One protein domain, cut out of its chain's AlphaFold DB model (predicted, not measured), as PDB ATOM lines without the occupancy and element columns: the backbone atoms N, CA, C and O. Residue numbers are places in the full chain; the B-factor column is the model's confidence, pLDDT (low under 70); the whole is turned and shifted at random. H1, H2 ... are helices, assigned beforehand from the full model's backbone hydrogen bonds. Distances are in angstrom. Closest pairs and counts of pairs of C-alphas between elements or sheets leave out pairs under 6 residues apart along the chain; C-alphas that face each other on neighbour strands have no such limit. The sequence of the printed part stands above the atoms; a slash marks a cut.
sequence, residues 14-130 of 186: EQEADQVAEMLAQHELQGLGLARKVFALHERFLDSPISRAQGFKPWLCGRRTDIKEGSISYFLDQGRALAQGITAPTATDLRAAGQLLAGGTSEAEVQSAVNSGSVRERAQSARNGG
ATOM      1  N   GLU A  14     150.131 123.182 170.598       84.81
ATOM      2  CA  GLU A  14     149.870 122.655 169.255       84.81
ATOM      3  C   GLU A  14     149.309 121.229 169.283       84.81
ATOM      4  O   GLU A  14     148.372 120.945 168.550       84.81
ATOM      5  N   GLN A  15     149.802 120.367 170.180       86.12
ATOM      6  CA  GLN A  15     149.292 118.998 170.325       86.12
ATOM      7  C   GLN A  15     147.868 118.979 170.887       86.12
ATOM      8  O   GLN A  15     147.051 118.153 170.491       86.12
ATOM      9  N   GLU A  16     147.547 119.896 171.802       87.19
ATOM     10  CA  GLU A  16     146.171 120.051 172.283       87.19
ATOM     11  C   GLU A  16     145.246 120.564 171.169       87.19
ATOM     12  O   GLU A  16     144.112 120.100 171.051       87.19
ATOM     13  N   ALA A  17     145.731 121.470 170.316       86.62
ATOM     14  CA  ALA A  17     144.985 121.919 169.146       86.62
ATOM     15  C   ALA A  17     144.733 120.786 168.141       86.62
ATOM     16  O   ALA A  17     143.613 120.679 167.646       86.62
ATOM     17  N   ASP A  18     145.721 119.921 167.895       86.38
ATOM     18  CA  ASP A  18     145.567 118.733 167.044       86.38
ATOM     19  C   ASP A  18     144.519 117.762 167.617       86.38
ATOM     20  O   ASP A  18     143.653 117.280 166.890       86.38
ATOM     21  N   GLN A  19     144.515 117.539 168.936       85.94
ATOM     22  CA  GLN A  19     143.484 116.719 169.587       85.94
ATOM     23  C   GLN A  19     142.089 117.335 169.454       85.94
ATOM     24  O   GLN A  19     141.121 116.638 169.158       85.94
ATOM     25  N   VAL A  20     141.961 118.647 169.666       85.94
ATOM     26  CA  VAL A  20     140.684 119.352 169.486       85.94
ATOM     27  C   VAL A  20     140.221 119.271 168.028       85.94
ATOM     28  O   VAL A  20     139.027 119.091 167.787       85.94
ATOM     29  N   ALA A  21     141.141 119.352 167.067       83.62
ATOM     30  CA  ALA A  21     140.856 119.191 165.645       83.62
ATOM     31  C   ALA A  21     140.309 117.796 165.320       83.62
ATOM     32  O   ALA A  21     139.280 117.675 164.656       83.62
ATOM     33  N   GLU A  22     140.956 116.754 165.838       83.62
ATOM     34  CA  GLU A  22     140.533 115.368 165.657       83.62
ATOM     35  C   GLU A  22     139.146 115.118 166.270       83.62
ATOM     36  O   GLU A  22     138.254 114.591 165.603       83.62
ATOM     37  N   MET A  23     138.907 115.614 167.488       81.69
ATOM     38  CA  MET A  23     137.595 115.543 168.142       81.69
ATOM     39  C   MET A  23     136.494 116.239 167.344       81.69
ATOM     40  O   MET A  23     135.367 115.742 167.262       81.69
ATOM     41  N   LEU A  24     136.802 117.407 166.775       75.69
ATOM     42  CA  LEU A  24     135.871 118.139 165.927       75.69
ATOM     43  C   LEU A  24     135.558 117.369 164.633       75.69
ATOM     44  O   LEU A  24     134.419 117.412 164.174       75.69
ATOM     45  N   ALA A  25     136.535 116.660 164.061       74.88
ATOM     46  CA  ALA A  25     136.348 115.847 162.861       74.88
ATOM     47  C   ALA A  25     135.518 114.583 163.142       74.88
ATOM     48  O   ALA A  25     134.603 114.248 162.388       74.88
ATOM     49  N   GLN A  26     135.794 113.907 164.257       69.88
ATOM     50  CA  GLN A  26     135.170 112.633 164.615       69.88
ATOM     51  C   GLN A  26     133.748 112.782 165.181       69.88
ATOM     52  O   GLN A  26     133.035 111.791 165.292       69.88
ATOM     53  N   HIS A  27     133.306 114.001 165.524       64.12
ATOM     54  CA  HIS A  27     132.022 114.256 166.202       64.12
ATOM     55  C   HIS A  27     131.837 113.424 167.496       64.12
ATOM     56  O   HIS A  27     130.721 113.266 167.990       64.12
ATOM     57  N   GLU A  28     132.930 112.899 168.061       52.09
ATOM     58  CA  GLU A  28     132.924 111.883 169.124       52.09
ATOM     59  C   GLU A  28     132.565 112.444 170.507       52.09
ATOM     60  O   GLU A  28     132.196 111.699 171.415       52.09
ATOM     61  N   LEU A  29     132.610 113.769 170.678       51.47
ATOM     62  CA  LEU A  29     132.208 114.436 171.912       51.47
ATOM     63  C   LEU A  29     130.880 115.167 171.752       51.47
ATOM     64  O   LEU A  29     130.725 116.056 170.916       51.47
ATOM     65  N   GLN A  30     129.951 114.866 172.663       60.69
ATOM     66  CA  GLN A  30     128.778 115.700 172.915       60.69
ATOM     67  C   GLN A  30     129.216 117.169 173.041       60.69
ATOM     68  O   GLN A  30     130.133 117.481 173.806       60.69
ATOM     69  N   GLY A  31     128.561 118.065 172.293       72.50
ATOM     70  CA  GLY A  31     129.061 119.414 171.983       72.50
ATOM     71  C   GLY A  31     129.522 120.273 173.171       72.50
ATOM     72  O   GLY A  31     130.374 121.138 172.994       72.50
ATOM     73  N   LEU A  32     129.047 120.004 174.394       80.94
ATOM     74  CA  LEU A  32     129.470 120.706 175.613       80.94
ATOM     75  C   LEU A  32     130.882 120.325 176.086       80.94
ATOM     76  O   LEU A  32     131.621 121.186 176.562       80.94
ATOM     77  N   GLY A  33     131.277 119.052 175.965       84.31
ATOM     78  CA  GLY A  33     132.628 118.604 176.324       84.31
ATOM     79  C   GLY A  33     133.676 119.210 175.394       84.31
ATOM     80  O   GLY A  33     134.729 119.668 175.840       84.31
ATOM     81  N   LEU A  34     133.333 119.299 174.110       86.25
ATOM     82  CA  LEU A  34     134.155 119.953 173.103       86.25
ATOM     83  C   LEU A  34     134.237 121.466 173.326       86.25
ATOM     84  O   LEU A  34     135.330 122.021 173.302       86.25
ATOM     85  N   ALA A  35     133.117 122.121 173.648       88.31
ATOM     86  CA  ALA A  35     133.096 123.541 173.993       88.31
ATOM     87  C   ALA A  35     134.048 123.882 175.154       88.31
ATOM     88  O   ALA A  35     134.803 124.850 175.067       88.31
ATOM     89  N   ARG A  36     134.079 123.057 176.214       90.38
ATOM     90  CA  ARG A  36     135.026 123.226 177.334       90.38
ATOM     91  C   ARG A  36     136.480 123.129 176.877       90.38
ATOM     92  O   ARG A  36     137.290 123.955 177.282       90.38
ATOM     93  N   LYS A  37     136.807 122.144 176.035       90.31
ATOM     94  CA  LYS A  37     138.169 121.941 175.518       90.31
ATOM     95  C   LYS A  37     138.611 123.072 174.593       90.31
ATOM     96  O   LYS A  37     139.706 123.590 174.762       90.31
ATOM     97  N   VAL A  38     137.742 123.508 173.681       90.19
ATOM     98  CA  VAL A  38     138.011 124.645 172.788       90.19
ATOM     99  C   VAL A  38     138.247 125.927 173.592       90.19
ATOM    100  O   VAL A  38     139.174 126.674 173.288       90.19
ATOM    101  N   PHE A  39     137.447 126.180 174.633       92.75
ATOM    102  CA  PHE A  39     137.631 127.354 175.487       92.75
ATOM    103  C   PHE A  39     138.900 127.266 176.346       92.75
ATOM    104  O   PHE A  39     139.645 128.235 176.416       92.75
ATOM    105  N   ALA A  40     139.209 126.108 176.932       91.56
ATOM    106  CA  ALA A  40     140.459 125.917 177.670       91.56
ATOM    107  C   ALA A  40     141.693 126.134 176.774       91.56
ATOM    108  O   ALA A  40     142.628 126.831 177.168       91.56
ATOM    109  N   LEU A  41     141.665 125.603 175.547       91.81
ATOM    110  CA  LEU A  41     142.706 125.834 174.548       91.81
ATOM    111  C   LEU A  41     142.834 127.325 174.204       91.81
ATOM    112  O   LEU A  41     143.948 127.829 174.100       91.81
ATOM    113  N   HIS A  42     141.715 128.039 174.056       92.25
ATOM    114  CA  HIS A  42     141.708 129.485 173.827       92.25
ATOM    115  C   HIS A  42     142.374 130.258 174.966       92.25
ATOM    116  O   HIS A  42     143.233 131.091 174.697       92.25
ATOM    117  N   GLU A  43     142.025 129.975 176.222       91.44
ATOM    118  CA  GLU A  43     142.623 130.660 177.375       91.44
ATOM    119  C   GLU A  43     144.141 130.448 177.419       91.44
ATOM    120  O   GLU A  43     144.902 131.404 177.526       91.44
ATOM    121  N   ARG A  44     144.603 129.209 177.209       89.50
ATOM    122  CA  ARG A  44     146.042 128.913 177.108       89.50
ATOM    123  C   ARG A  44     146.697 129.583 175.905       89.50
ATOM    124  O   ARG A  44     147.871 129.947 175.956       89.50
ATOM    125  N   PHE A  45     145.961 129.707 174.803       89.50
ATOM    126  CA  PHE A  45     146.449 130.370 173.608       89.50
ATOM    127  C   PHE A  45     146.675 131.857 173.861       89.50
ATOM    128  O   PHE A  45     147.701 132.356 173.406       89.50
ATOM    129  N   LEU A  46     145.796 132.547 174.600       86.88
ATOM    130  CA  LEU A  46     145.925 133.983 174.885       86.88
ATOM    131  C   LEU A  46     147.278 134.348 175.514       86.88
ATOM    132  O   LEU A  46     147.857 135.369 175.138       86.88
ATOM    133  N   ASP A  47     147.815 133.479 176.370       84.62
ATOM    134  CA  ASP A  47     149.116 133.657 177.027       84.62
ATOM    135  C   ASP A  47     150.319 133.249 176.152       84.62
ATOM    136  O   ASP A  47     151.478 133.433 176.533       84.62
ATOM    137  N   SER A  48     150.078 132.696 174.962       81.31
ATOM    138  CA  SER A  48     151.130 132.182 174.084       81.31
ATOM    139  C   SER A  48     151.744 133.262 173.176       81.31
ATOM    140  O   SER A  48     151.061 134.197 172.747       81.31
ATOM    141  N   PRO A  49     153.020 133.114 172.763       78.12
ATOM    142  CA  PRO A  49     153.621 133.975 171.740       78.12
ATOM    143  C   PRO A  49     152.876 133.952 170.395       78.12
ATOM    144  O   PRO A  49     152.886 134.947 169.676       78.12
ATOM    145  N   ILE A  50     152.207 132.837 170.071       77.12
ATOM    146  CA  ILE A  50     151.433 132.658 168.834       77.12
ATOM    147  C   ILE A  50     150.221 133.603 168.810       77.12
ATOM    148  O   ILE A  50     149.907 134.181 167.766       77.12
ATOM    149  N   SER A  51     149.581 133.822 169.966       80.56
ATOM    150  CA  SER A  51     148.417 134.710 170.094       80.56
ATOM    151  C   SER A  51     148.688 136.126 169.619       80.56
ATOM    152  O   SER A  51     147.888 136.679 168.864       80.56
ATOM    153  N   ARG A  52     149.863 136.666 169.949       73.00
ATOM    154  CA  ARG A  52     150.263 138.029 169.572       73.00
ATOM    155  C   ARG A  52     150.396 138.236 168.063       73.00
ATOM    156  O   ARG A  52     150.402 139.378 167.625       73.00
ATOM    157  N   ALA A  53     150.532 137.162 167.287       72.19
ATOM    158  CA  ALA A  53     150.816 137.246 165.860       72.19
ATOM    159  C   ALA A  53     149.598 136.985 164.965       72.19
ATOM    160  O   ALA A  53     149.555 137.503 163.854       72.19
ATOM    161  N   GLN A  54     148.661 136.126 165.385       77.56
ATOM    162  CA  GLN A  54     147.702 135.524 164.442       77.56
ATOM    163  C   GLN A  54     146.244 135.569 164.901       77.56
ATOM    164  O   GLN A  54     145.366 135.561 164.050       77.56
ATOM    165  N   GLY A  55     145.954 135.657 166.204       85.44
ATOM    166  CA  GLY A  55     144.592 135.504 166.725       85.44
ATOM    167  C   GLY A  55     144.102 134.047 166.713       85.44
ATOM    168  O   GLY A  55     144.446 133.249 165.845       85.44
ATOM    169  N   PHE A  56     143.290 133.671 167.705       86.88
ATOM    170  CA  PHE A  56     142.975 132.258 167.970       86.88
ATOM    171  C   PHE A  56     142.200 131.563 166.844       86.88
ATOM    172  O   PHE A  56     142.565 130.472 166.415       86.88
ATOM    173  N   LYS A  57     141.119 132.189 166.366       86.56
ATOM    174  CA  LYS A  57     140.226 131.606 165.351       86.56
ATOM    175  C   LYS A  57     140.942 131.358 164.018       86.56
ATOM    176  O   LYS A  57     140.932 130.207 163.589       86.56
ATOM    177  N   PRO A  58     141.596 132.357 163.395       84.12
ATOM    178  CA  PRO A  58     142.336 132.136 162.153       84.12
ATOM    179  C   PRO A  58     143.531 131.193 162.343       84.12
ATOM    180  O   PRO A  58     143.831 130.425 161.434       84.12
ATOM    181  N   TRP A  59     144.176 131.167 163.516       86.50
ATOM    182  CA  TRP A  59     145.222 130.180 163.804       86.50
ATOM    183  C   TRP A  59     144.677 128.745 163.808       86.50
ATOM    184  O   TRP A  59     145.212 127.879 163.114       86.50
ATOM    185  N   LEU A  60     143.591 128.491 164.544       83.94
ATOM    186  CA  LEU A  60     143.005 127.156 164.655       83.94
ATOM    187  C   LEU A  60     142.407 126.689 163.315       83.94
ATOM    188  O   LEU A  60     142.660 125.564 162.885       83.94
ATOM    189  N   CYS A  61     141.683 127.571 162.618       83.00
ATOM    190  CA  CYS A  61     141.050 127.260 161.332       83.00
ATOM    191  C   CYS A  61     142.056 127.190 160.171       83.00
ATOM    192  O   CYS A  61     141.888 126.409 159.252       83.00
ATOM    193  N   GLY A  62     143.104 128.013 160.173       72.94
ATOM    194  CA  GLY A  62     144.046 128.072 159.054       72.94
ATOM    195  C   GLY A  62     145.109 126.976 159.077       72.94
ATOM    196  O   GLY A  62     145.576 126.558 158.022       72.94
ATOM    197  N   ARG A  63     145.526 126.519 160.267       68.06
ATOM    198  CA  ARG A  63     146.640 125.560 160.403       68.06
ATOM    199  C   ARG A  63     146.247 124.149 160.820       68.06
ATOM    200  O   ARG A  63     147.090 123.260 160.691       68.06
ATOM    201  N   ARG A  64     145.077 123.960 161.438       72.19
ATOM    202  CA  ARG A  64     144.808 122.755 162.244       72.19
ATOM    203  C   ARG A  64     143.441 122.121 161.987       72.19
ATOM    204  O   ARG A  64     143.326 120.909 162.104       72.19
ATOM    205  N   THR A  65     142.423 122.897 161.615       69.62
ATOM    206  CA  THR A  65     141.067 122.385 161.345       69.62
ATOM    207  C   THR A  65     140.519 122.927 160.028       69.62
ATOM    208  O   THR A  65     140.544 124.135 159.857       69.62
ATOM    209  N   ASP A  66     139.845 122.127 159.200       70.94
ATOM    210  CA  ASP A  66     139.084 122.636 158.030       70.94
ATOM    211  C   ASP A  66     137.730 123.278 158.413       70.94
ATOM    212  O   ASP A  66     136.786 123.385 157.623       70.94
ATOM    213  N   ILE A  67     137.591 123.681 159.674       75.38
ATOM    214  CA  ILE A  67     136.339 124.143 160.256       75.38
ATOM    215  C   ILE A  67     136.242 125.654 160.129       75.38
ATOM    216  O   ILE A  67     137.192 126.394 160.353       75.38
ATOM    217  N   LYS A  68     135.042 126.127 159.793       79.75
ATOM    218  CA  LYS A  68     134.765 127.560 159.671       79.75
ATOM    219  C   LYS A  68     134.877 128.250 161.032       79.75
ATOM    220  O   LYS A  68     134.346 127.759 162.031       79.75
ATOM    221  N   GLU A  69     135.410 129.472 161.047       80.19
ATOM    222  CA  GLU A  69     135.526 130.298 162.262       80.19
ATOM    223  C   GLU A  69     134.196 130.501 163.007       80.19
ATOM    224  O   GLU A  69     134.174 130.672 164.230       80.19
ATOM    225  N   GLY A  70     133.068 130.470 162.289       78.56
ATOM    226  CA  GLY A  70     131.731 130.547 162.880       78.56
ATOM    227  C   GLY A  70     131.419 129.377 163.821       78.56
ATOM    228  O   GLY A  70     130.803 129.587 164.866       78.56
ATOM    229  N   SER A  71     131.895 128.173 163.498       81.81
ATOM    230  CA  SER A  71     131.747 126.984 164.345       81.81
ATOM    231  C   SER A  71     132.677 127.048 165.554       81.81
ATOM    232  O   SER A  71     132.249 126.774 166.670       81.81
ATOM    233  N   ILE A  72     133.919 127.513 165.382       84.69
ATOM    234  CA  ILE A  72     134.827 127.753 166.518       84.69
ATOM    235  C   ILE A  72     134.246 128.811 167.463       84.69
ATOM    236  O   ILE A  72     134.232 128.625 168.675       84.69
ATOM    237  N   SER A  73     133.681 129.890 166.916       87.69
ATOM    238  CA  SER A  73     132.999 130.922 167.706       87.69
ATOM    239  C   SER A  73     131.822 130.352 168.502       87.69
ATOM    240  O   SER A  73     131.625 130.728 169.651       87.69
ATOM    241  N   TYR A  74     131.064 129.420 167.916       87.69
ATOM    242  CA  TYR A  74     129.974 128.730 168.606       87.69
ATOM    243  C   TYR A  74     130.474 127.977 169.849       87.69
ATOM    244  O   TYR A  74     129.912 128.145 170.931       87.69
ATOM    245  N   PHE A  75     131.550 127.196 169.711       89.69
ATOM    246  CA  PHE A  75     132.138 126.451 170.827       89.69
ATOM    247  C   PHE A  75     132.770 127.360 171.883       89.69
ATOM    248  O   PHE A  75     132.629 127.085 173.071       89.69
ATOM    249  N   LEU A  76     133.414 128.457 171.475       91.19
ATOM    250  CA  LEU A  76     133.982 129.438 172.404       91.19
ATOM    251  C   LEU A  76     132.913 130.106 173.265       91.19
ATOM    252  O   LEU A  76     133.094 130.212 174.475       91.19
ATOM    253  N   ASP A  77     131.803 130.528 172.655       92.56
ATOM    254  CA  ASP A  77     130.682 131.128 173.381       92.56
ATOM    255  C   ASP A  77     130.152 130.133 174.434       92.56
ATOM    256  O   ASP A  77     130.070 130.443 175.622       92.56
ATOM    257  N   GLN A  78     129.862 128.894 174.032       92.12
ATOM    258  CA  GLN A  78     129.377 127.870 174.963       92.12
ATOM    259  C   GLN A  78     130.384 127.538 176.066       92.12
ATOM    260  O   GLN A  78     130.014 127.447 177.235       92.12
ATOM    261  N   GLY A  79     131.656 127.361 175.709       92.56
ATOM    262  CA  GLY A  79     132.716 127.023 176.650       92.56
ATOM    263  C   GLY A  79     132.939 128.125 177.679       92.56
ATOM    264  O   GLY A  79     133.116 127.819 178.854       92.56
ATOM    265  N   ARG A  80     132.811 129.393 177.271       94.12
ATOM    266  CA  ARG A  80     132.853 130.549 178.173       94.12
ATOM    267  C   ARG A  80     131.750 130.485 179.222       94.12
ATOM    268  O   ARG A  80     132.034 130.632 180.406       94.12
ATOM    269  N   ALA A  81     130.508 130.227 178.810       93.50
ATOM    270  CA  ALA A  81     129.396 130.069 179.748       93.50
ATOM    271  C   ALA A  81     129.638 128.899 180.718       93.50
ATOM    272  O   ALA A  81     129.484 129.048 181.927       93.50
ATOM    273  N   LEU A  82     130.106 127.758 180.202       93.38
ATOM    274  CA  LEU A  82     130.421 126.572 181.006       93.38
ATOM    275  C   LEU A  82     131.582 126.777 181.988       93.38
ATOM    276  O   LEU A  82     131.616 126.110 183.027       93.38
ATOM    277  N   ALA A  83     132.547 127.635 181.650       92.69
ATOM    278  CA  ALA A  83     133.661 128.000 182.519       92.69
ATOM    279  C   ALA A  83     133.208 128.892 183.683       92.69
ATOM    280  O   ALA A  83     133.736 128.763 184.780       92.69
ATOM    281  N   GLN A  84     132.180 129.719 183.462       91.50
ATOM    282  CA  GLN A  84     131.530 130.536 184.495       91.50
ATOM    283  C   GLN A  84     130.428 129.779 185.258       91.50
ATOM    284  O   GLN A  84     129.596 130.386 185.912       91.50
ATOM    285  N   GLY A  85     130.350 128.449 185.130       92.25
ATOM    286  CA  GLY A  85     129.344 127.650 185.839       92.25
ATOM    287  C   GLY A  85     127.899 127.845 185.362       92.25
ATOM    288  O   GLY A  85     126.985 127.282 185.962       92.25
ATOM    289  N   ILE A  86     127.675 128.577 184.266       92.38
ATOM    290  CA  ILE A  86     126.335 128.824 183.736       92.38
ATOM    291  C   ILE A  86     125.790 127.542 183.111       92.38
ATOM    292  O   ILE A  86     126.392 126.944 182.215       92.38
ATOM    293  N   THR A  87     124.598 127.149 183.551       89.62
ATOM    294  CA  THR A  87     123.811 126.069 182.953       89.62
ATOM    295  C   THR A  87     122.579 126.649 182.282       89.62
ATOM    296  O   THR A  87     121.911 127.498 182.871       89.62
ATOM    297  N   ALA A  88     122.243 126.175 181.083       87.56
ATOM    298  CA  ALA A  88     121.066 126.631 180.355       87.56
ATOM    299  C   ALA A  88     120.273 125.447 179.766       87.56
ATOM    300  O   ALA A  88     120.875 124.407 179.486       87.56
ATOM    301  N   PRO A  89     118.950 125.593 179.537       84.69
ATOM    302  CA  PRO A  89     118.098 124.497 179.062       84.69
ATOM    303  C   PRO A  89     118.474 123.976 177.673       84.69
ATOM    304  O   PRO A  89     118.205 122.822 177.346       84.69
ATOM    305  N   THR A  90     119.082 124.822 176.837       87.81
ATOM    306  CA  THR A  90     119.504 124.447 175.487       87.81
ATOM    307  C   THR A  90     120.927 124.903 175.187       87.81
ATOM    308  O   THR A  90     121.416 125.904 175.716       87.81
ATOM    309  N   ALA A  91     121.573 124.209 174.250       85.44
ATOM    310  CA  ALA A  91     122.869 124.588 173.692       85.44
ATOM    311  C   ALA A  91     122.868 126.019 173.108       85.44
ATOM    312  O   ALA A  91     123.867 126.735 173.194       85.44
ATOM    313  N   THR A  92     121.737 126.452 172.547       87.94
ATOM    314  CA  THR A  92     121.549 127.803 172.001       87.94
ATOM    315  C   THR A  92     121.474 128.861 173.101       87.94
ATOM    316  O   THR A  92     122.074 129.923 172.953       87.94
ATOM    317  N   ASP A  93     120.799 128.571 174.216       90.31
ATOM    318  CA  ASP A  93     120.753 129.469 175.382       90.31
ATOM    319  C   ASP A  93     122.123 129.599 176.038       90.31
ATOM    320  O   ASP A  93     122.548 130.697 176.385       90.31
ATOM    321  N   LEU A  94     122.848 128.487 176.133       91.56
ATOM    322  CA  LEU A  94     124.200 128.465 176.672       91.56
ATOM    323  C   LEU A  94     125.169 129.280 175.805       91.56
ATOM    324  O   LEU A  94     126.005 130.022 176.315       91.56
ATOM    325  N   ARG A  95     125.021 129.195 174.480       92.56
ATOM    326  CA  ARG A  95     125.757 130.050 173.547       92.56
ATOM    327  C   ARG A  95     125.406 131.526 173.749       92.56
ATOM    328  O   ARG A  95     126.305 132.358 173.798       92.56
ATOM    329  N   ALA A  96     124.121 131.860 173.853       92.19
ATOM    330  CA  ALA A  96     123.680 133.237 174.076       92.19
ATOM    331  C   ALA A  96     124.228 133.803 175.399       92.19
ATOM    332  O   ALA A  96     124.691 134.941 175.435       92.19
ATOM    333  N   ALA A  97     124.267 132.989 176.457       94.06
ATOM    334  CA  ALA A  97     124.913 133.340 177.718       94.06
ATOM    335  C   ALA A  97     126.406 133.649 177.527       94.06
ATOM    336  O   ALA A  97     126.898 134.684 177.973       94.06
ATOM    337  N   GLY A  98     127.107 132.796 176.779       92.69
ATOM    338  CA  GLY A  98     128.493 133.014 176.378       92.69
ATOM    339  C   GLY A  98     128.729 134.333 175.650       92.69
ATOM    340  O   GLY A  98     129.703 135.031 175.923       92.69
ATOM    341  N   GLN A  99     127.816 134.706 174.756       92.00
ATOM    342  CA  GLN A  99     127.893 135.961 174.005       92.00
ATOM    343  C   GLN A  99     127.740 137.183 174.904       92.00
ATOM    344  O   GLN A  99     128.471 138.154 174.733       92.00
ATOM    345  N   LEU A 100     126.825 137.131 175.872       90.44
ATOM    346  CA  LEU A 100     126.659 138.205 176.848       90.44
ATOM    347  C   LEU A 100     127.907 138.368 177.724       90.44
ATOM    348  O   LEU A 100     128.391 139.487 177.885       90.44
ATOM    349  N   LEU A 101     128.478 137.259 178.206       91.12
ATOM    350  CA  LEU A 101     129.746 137.270 178.943       91.12
ATOM    351  C   LEU A 101     130.893 137.840 178.096       91.12
ATOM    352  O   LEU A 101     131.727 138.591 178.592       91.12
ATOM    353  N   ALA A 102     130.944 137.505 176.804       86.94
ATOM    354  CA  ALA A 102     131.928 138.071 175.883       86.94
ATOM    355  C   ALA A 102     131.737 139.576 175.650       86.94
ATOM    356  O   ALA A 102     132.721 140.284 175.457       86.94
ATOM    357  N   GLY A 103     130.495 140.056 175.710       84.44
ATOM    358  CA  GLY A 103     130.143 141.474 175.652       84.44
ATOM    359  C   GLY A 103     130.315 142.231 176.973       84.44
ATOM    360  O   GLY A 103     129.943 143.398 177.035       84.44
ATOM    361  N   GLY A 104     130.845 141.594 178.025       85.62
ATOM    362  CA  GLY A 104     131.095 142.230 179.323       85.62
ATOM    363  C   GLY A 104     129.889 142.280 180.267       85.62
ATOM    364  O   GLY A 104     129.953 142.959 181.287       85.62
ATOM    365  N   THR A 105     128.802 141.565 179.959       87.12
ATOM    366  CA  THR A 105     127.681 141.396 180.903       87.12
ATOM    367  C   THR A 105     128.143 140.558 182.094       87.12
ATOM    368  O   THR A 105     128.847 139.563 181.907       87.12
ATOM    369  N   SER A 106     127.746 140.933 183.311       90.31
ATOM    370  CA  SER A 106     128.160 140.202 184.514       90.31
ATOM    371  C   SER A 106     127.531 138.807 184.583       90.31
ATOM    372  O   SER A 106     126.421 138.585 184.101       90.31
ATOM    373  N   GLU A 107     128.211 137.858 185.232       91.38
ATOM    374  CA  GLU A 107     127.713 136.485 185.411       91.38
ATOM    375  C   GLU A 107     126.303 136.454 186.022       91.38
ATOM    376  O   GLU A 107     125.423 135.758 185.517       91.38
ATOM    377  N   ALA A 108     126.058 137.274 187.049       90.94
ATOM    378  CA  ALA A 108     124.763 137.362 187.717       90.94
ATOM    379  C   ALA A 108     123.640 137.824 186.769       90.94
ATOM    380  O   ALA A 108     122.538 137.269 186.782       90.94
ATOM    381  N   GLU A 109     123.910 138.812 185.914       90.12
ATOM    382  CA  GLU A 109     122.948 139.301 184.921       90.12
ATOM    383  C   GLU A 109     122.686 138.272 183.821       90.12
ATOM    384  O   GLU A 109     121.542 138.122 183.377       90.12
ATOM    385  N   VAL A 110     123.720 137.538 183.399       91.50
ATOM    386  CA  VAL A 110     123.571 136.454 182.426       91.50
ATOM    387  C   VAL A 110     122.756 135.309 183.023       91.50
ATOM    388  O   VAL A 110     121.806 134.852 182.386       91.50
ATOM    389  N   GLN A 111     123.049 134.882 184.253       92.06
ATOM    390  CA  GLN A 111     122.295 133.823 184.923       92.06
ATOM    391  C   GLN A 111     120.837 134.236 185.161       92.06
ATOM    392  O   GLN A 111     119.926 133.436 184.953       92.06
ATOM    393  N   SER A 112     120.590 135.501 185.516       92.12
ATOM    394  CA  SER A 112     119.239 136.064 185.595       92.12
ATOM    395  C   SER A 112     118.512 135.978 184.248       92.12
ATOM    396  O   SER A 112     117.374 135.512 184.192       92.12
ATOM    397  N   ALA A 113     119.179 136.342 183.148       90.19
ATOM    398  CA  ALA A 113     118.609 136.265 181.806       90.19
ATOM    399  C   ALA A 113     118.323 134.825 181.352       90.19
ATOM    400  O   ALA A 113     117.328 134.584 180.667       90.19
ATOM    401  N   VAL A 114     119.174 133.866 181.732       91.81
ATOM    402  CA  VAL A 114     118.947 132.436 181.477       91.81
ATOM    403  C   VAL A 114     117.726 131.950 182.255       91.81
ATOM    404  O   VAL A 114     116.826 131.361 181.663       91.81
ATOM    405  N   ASN A 115     117.651 132.259 183.552       91.88
ATOM    406  CA  ASN A 115     116.539 131.857 184.416       91.88
ATOM    407  C   ASN A 115     115.206 132.478 183.978       91.88
ATOM    408  O   ASN A 115     114.157 131.856 184.118       91.88
ATOM    409  N   SER A 116     115.239 133.696 183.429       90.56
ATOM    410  CA  SER A 116     114.053 134.384 182.917       90.56
ATOM    411  C   SER A 116     113.697 134.005 181.473       90.56
ATOM    412  O   SER A 116     112.750 134.564 180.928       90.56
ATOM    413  N   GLY A 117     114.495 133.164 180.805       90.69
ATOM    414  CA  GLY A 117     114.327 132.828 179.387       90.69
ATOM    415  C   GLY A 117     114.625 133.965 178.394       90.69
ATOM    416  O   GLY A 117     114.386 133.797 177.202       90.69
ATOM    417  N   SER A 118     115.170 135.104 178.841       90.88
ATOM    418  CA  SER A 118     115.433 136.287 177.994       90.88
ATOM    419  C   SER A 118     116.840 136.324 177.385       90.88
ATOM    420  O   SER A 118     117.176 137.233 176.625       90.88
ATOM    421  N   VAL A 119     117.689 135.338 177.698       90.88
ATOM    422  CA  VAL A 119     119.114 135.326 177.329       90.88
ATOM    423  C   VAL A 119     119.362 135.510 175.828       90.88
ATOM    424  O   VAL A 119     120.268 136.248 175.448       90.88
ATOM    425  N   ARG A 120     118.534 134.914 174.957       90.06
ATOM    426  CA  ARG A 120     118.680 135.045 173.496       90.06
ATOM    427  C   ARG A 120     118.367 136.453 173.010       90.06
ATOM    428  O   ARG A 120     119.128 137.010 172.225       90.06
ATOM    429  N   GLU A 121     117.267 137.026 173.484       86.19
ATOM    430  CA  GLU A 121     116.832 138.378 173.121       86.19
ATOM    431  C   GLU A 121     117.838 139.418 173.603       86.19
ATOM    432  O   GLU A 121     118.183 140.337 172.859       86.19
ATOM    433  N   ARG A 122     118.378 139.232 174.812       85.19
ATOM    434  CA  ARG A 122     119.444 140.079 175.350       85.19
ATOM    435  C   ARG A 122     120.736 139.934 174.558       85.19
ATOM    436  O   ARG A 122     121.322 140.951 174.207       85.19
ATOM    437  N   ALA A 123     121.157 138.716 174.215       84.81
ATOM    438  CA  ALA A 123     122.345 138.501 173.386       84.81
ATOM    439  C   ALA A 123     122.191 139.133 171.990       84.81
ATOM    440  O   ALA A 123     123.119 139.761 171.480       84.81
ATOM    441  N   GLN A 124     121.001 139.031 171.390       83.50
ATOM    442  CA  GLN A 124     120.693 139.663 170.108       83.50
ATOM    443  C   GLN A 124     120.669 141.194 170.214       83.50
ATOM    444  O   GLN A 124     121.212 141.882 169.353       83.50
ATOM    445  N   SER A 125     120.082 141.728 171.285       77.25
ATOM    446  CA  SER A 125     120.049 143.166 171.562       77.25
ATOM    447  C   SER A 125     121.447 143.724 171.812       77.25
ATOM    448  O   SER A 125     121.786 144.760 171.254       77.25
ATOM    449  N   ALA A 126     122.297 143.015 172.559       75.25
ATOM    450  CA  ALA A 126     123.685 143.400 172.802       75.25
ATOM    451  C   ALA A 126     124.516 143.424 171.508       75.25
ATOM    452  O   ALA A 126     125.333 144.318 171.313       75.25
ATOM    453  N   ARG A 127     124.260 142.490 170.579       67.62
ATOM    454  CA  ARG A 127     124.871 142.501 169.238       67.62
ATOM    455  C   ARG A 127     124.416 143.686 168.391       67.62
ATOM    456  O   ARG A 127     125.220 144.264 167.669       67.62
ATOM    457  N   ASN A 128     123.138 144.042 168.480       60.03
ATOM    458  CA  ASN A 128     122.555 145.131 167.697       60.03
ATOM    459  C   ASN A 128     122.821 146.518 168.316       60.03
ATOM    460  O   ASN A 128     122.813 147.516 167.601       60.03
ATOM    461  N   GLY A 129     123.094 146.583 169.622       50.47
ATOM    462  CA  GLY A 129     123.357 147.811 170.380       50.47
ATOM    463  C   GLY A 129     124.686 148.503 170.061       50.47
ATOM    464  O   GLY A 129     124.963 149.553 170.630       50.47
ATOM    465  N   GLY A 130     125.497 147.944 169.155       41.16
ATOM    466  CA  GLY A 130     126.738 148.544 168.653       41.16
ATOM    467  C   GLY A 130     126.616 149.256 167.300       41.16
ATOM    468  O   GLY A 130     127.582 149.875 166.858       41.16
TER     469      GLY A 130
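What this domain is: This is residues 14 to 130 of the 186 residues of an uncharacterized protein of Deinococcus peraridilitoris (strain DSM 19664 / LMG 22246 / CIP 109416 / KR-200) (UniProt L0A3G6). Look first for H5, the middle of the domain, crossed nearly at right angles by H2 on one side and H6 on the other. H1 packs along H2, H4 packs at the first end of H5, and H7 and H8 pack on H6; short H3 lies beyond the last end of H2. You will find 117 residues with eight named helices, H1 to H8 along the chain, and no named strand: all helix, compact, with a radius of gyration of the C-alphas of 14.4 A and spans of 40 by 31 by 21 A.

How they stand to each other: Start at H2, residues 31 to 46, which touches H5, residues 69 to 83, about perpendicular at 87 degrees; their closest C-alphas, Ala 35 and Gly 79, are 4.4 A apart. With its residues 34 to 41 alone, H2 touches H1, residues 14 to 26, in a hairpin; C-alphas 20 and 38 are closest, 6.8 A. H4, residues 56 to 63, touches residues 69 to 73 of H5 alone, also a hairpin; C-alphas 57 and 69 are closest, 5.8 A. H3, residues 51 to 54, touches no helix. H6, residues 91 to 102, also touches H5, about perpendicular at 83 degrees; C-alphas 77 of H5 and 98 of H6 are closest, 4.2 A. H6 touches H7, residues 107 to 115, and H8, residues 119 to 128; the closest C-alphas are 97 and 110, 5.8 A, and 96 and 120, 5.3 A. Every O i to N i+4 pair is within hydrogen-bond range in the helices but H3, too short for one.

Where its parts are: Find C-alpha 14, where H1 begins, at (149.870, 122.655, 169.255). H2 spans 22.5 A and H5 20.5 A. H8 ends at C-alpha 128, (122.555, 145.131, 167.697).

The domain as a whole: The farthest C-alphas, Pro 49 and Ser 116, are 41.1 A apart. The printed part has no cut and no long link. Confidence is under 70 at residues 26 to 30, 63, 65 and 127 to 130.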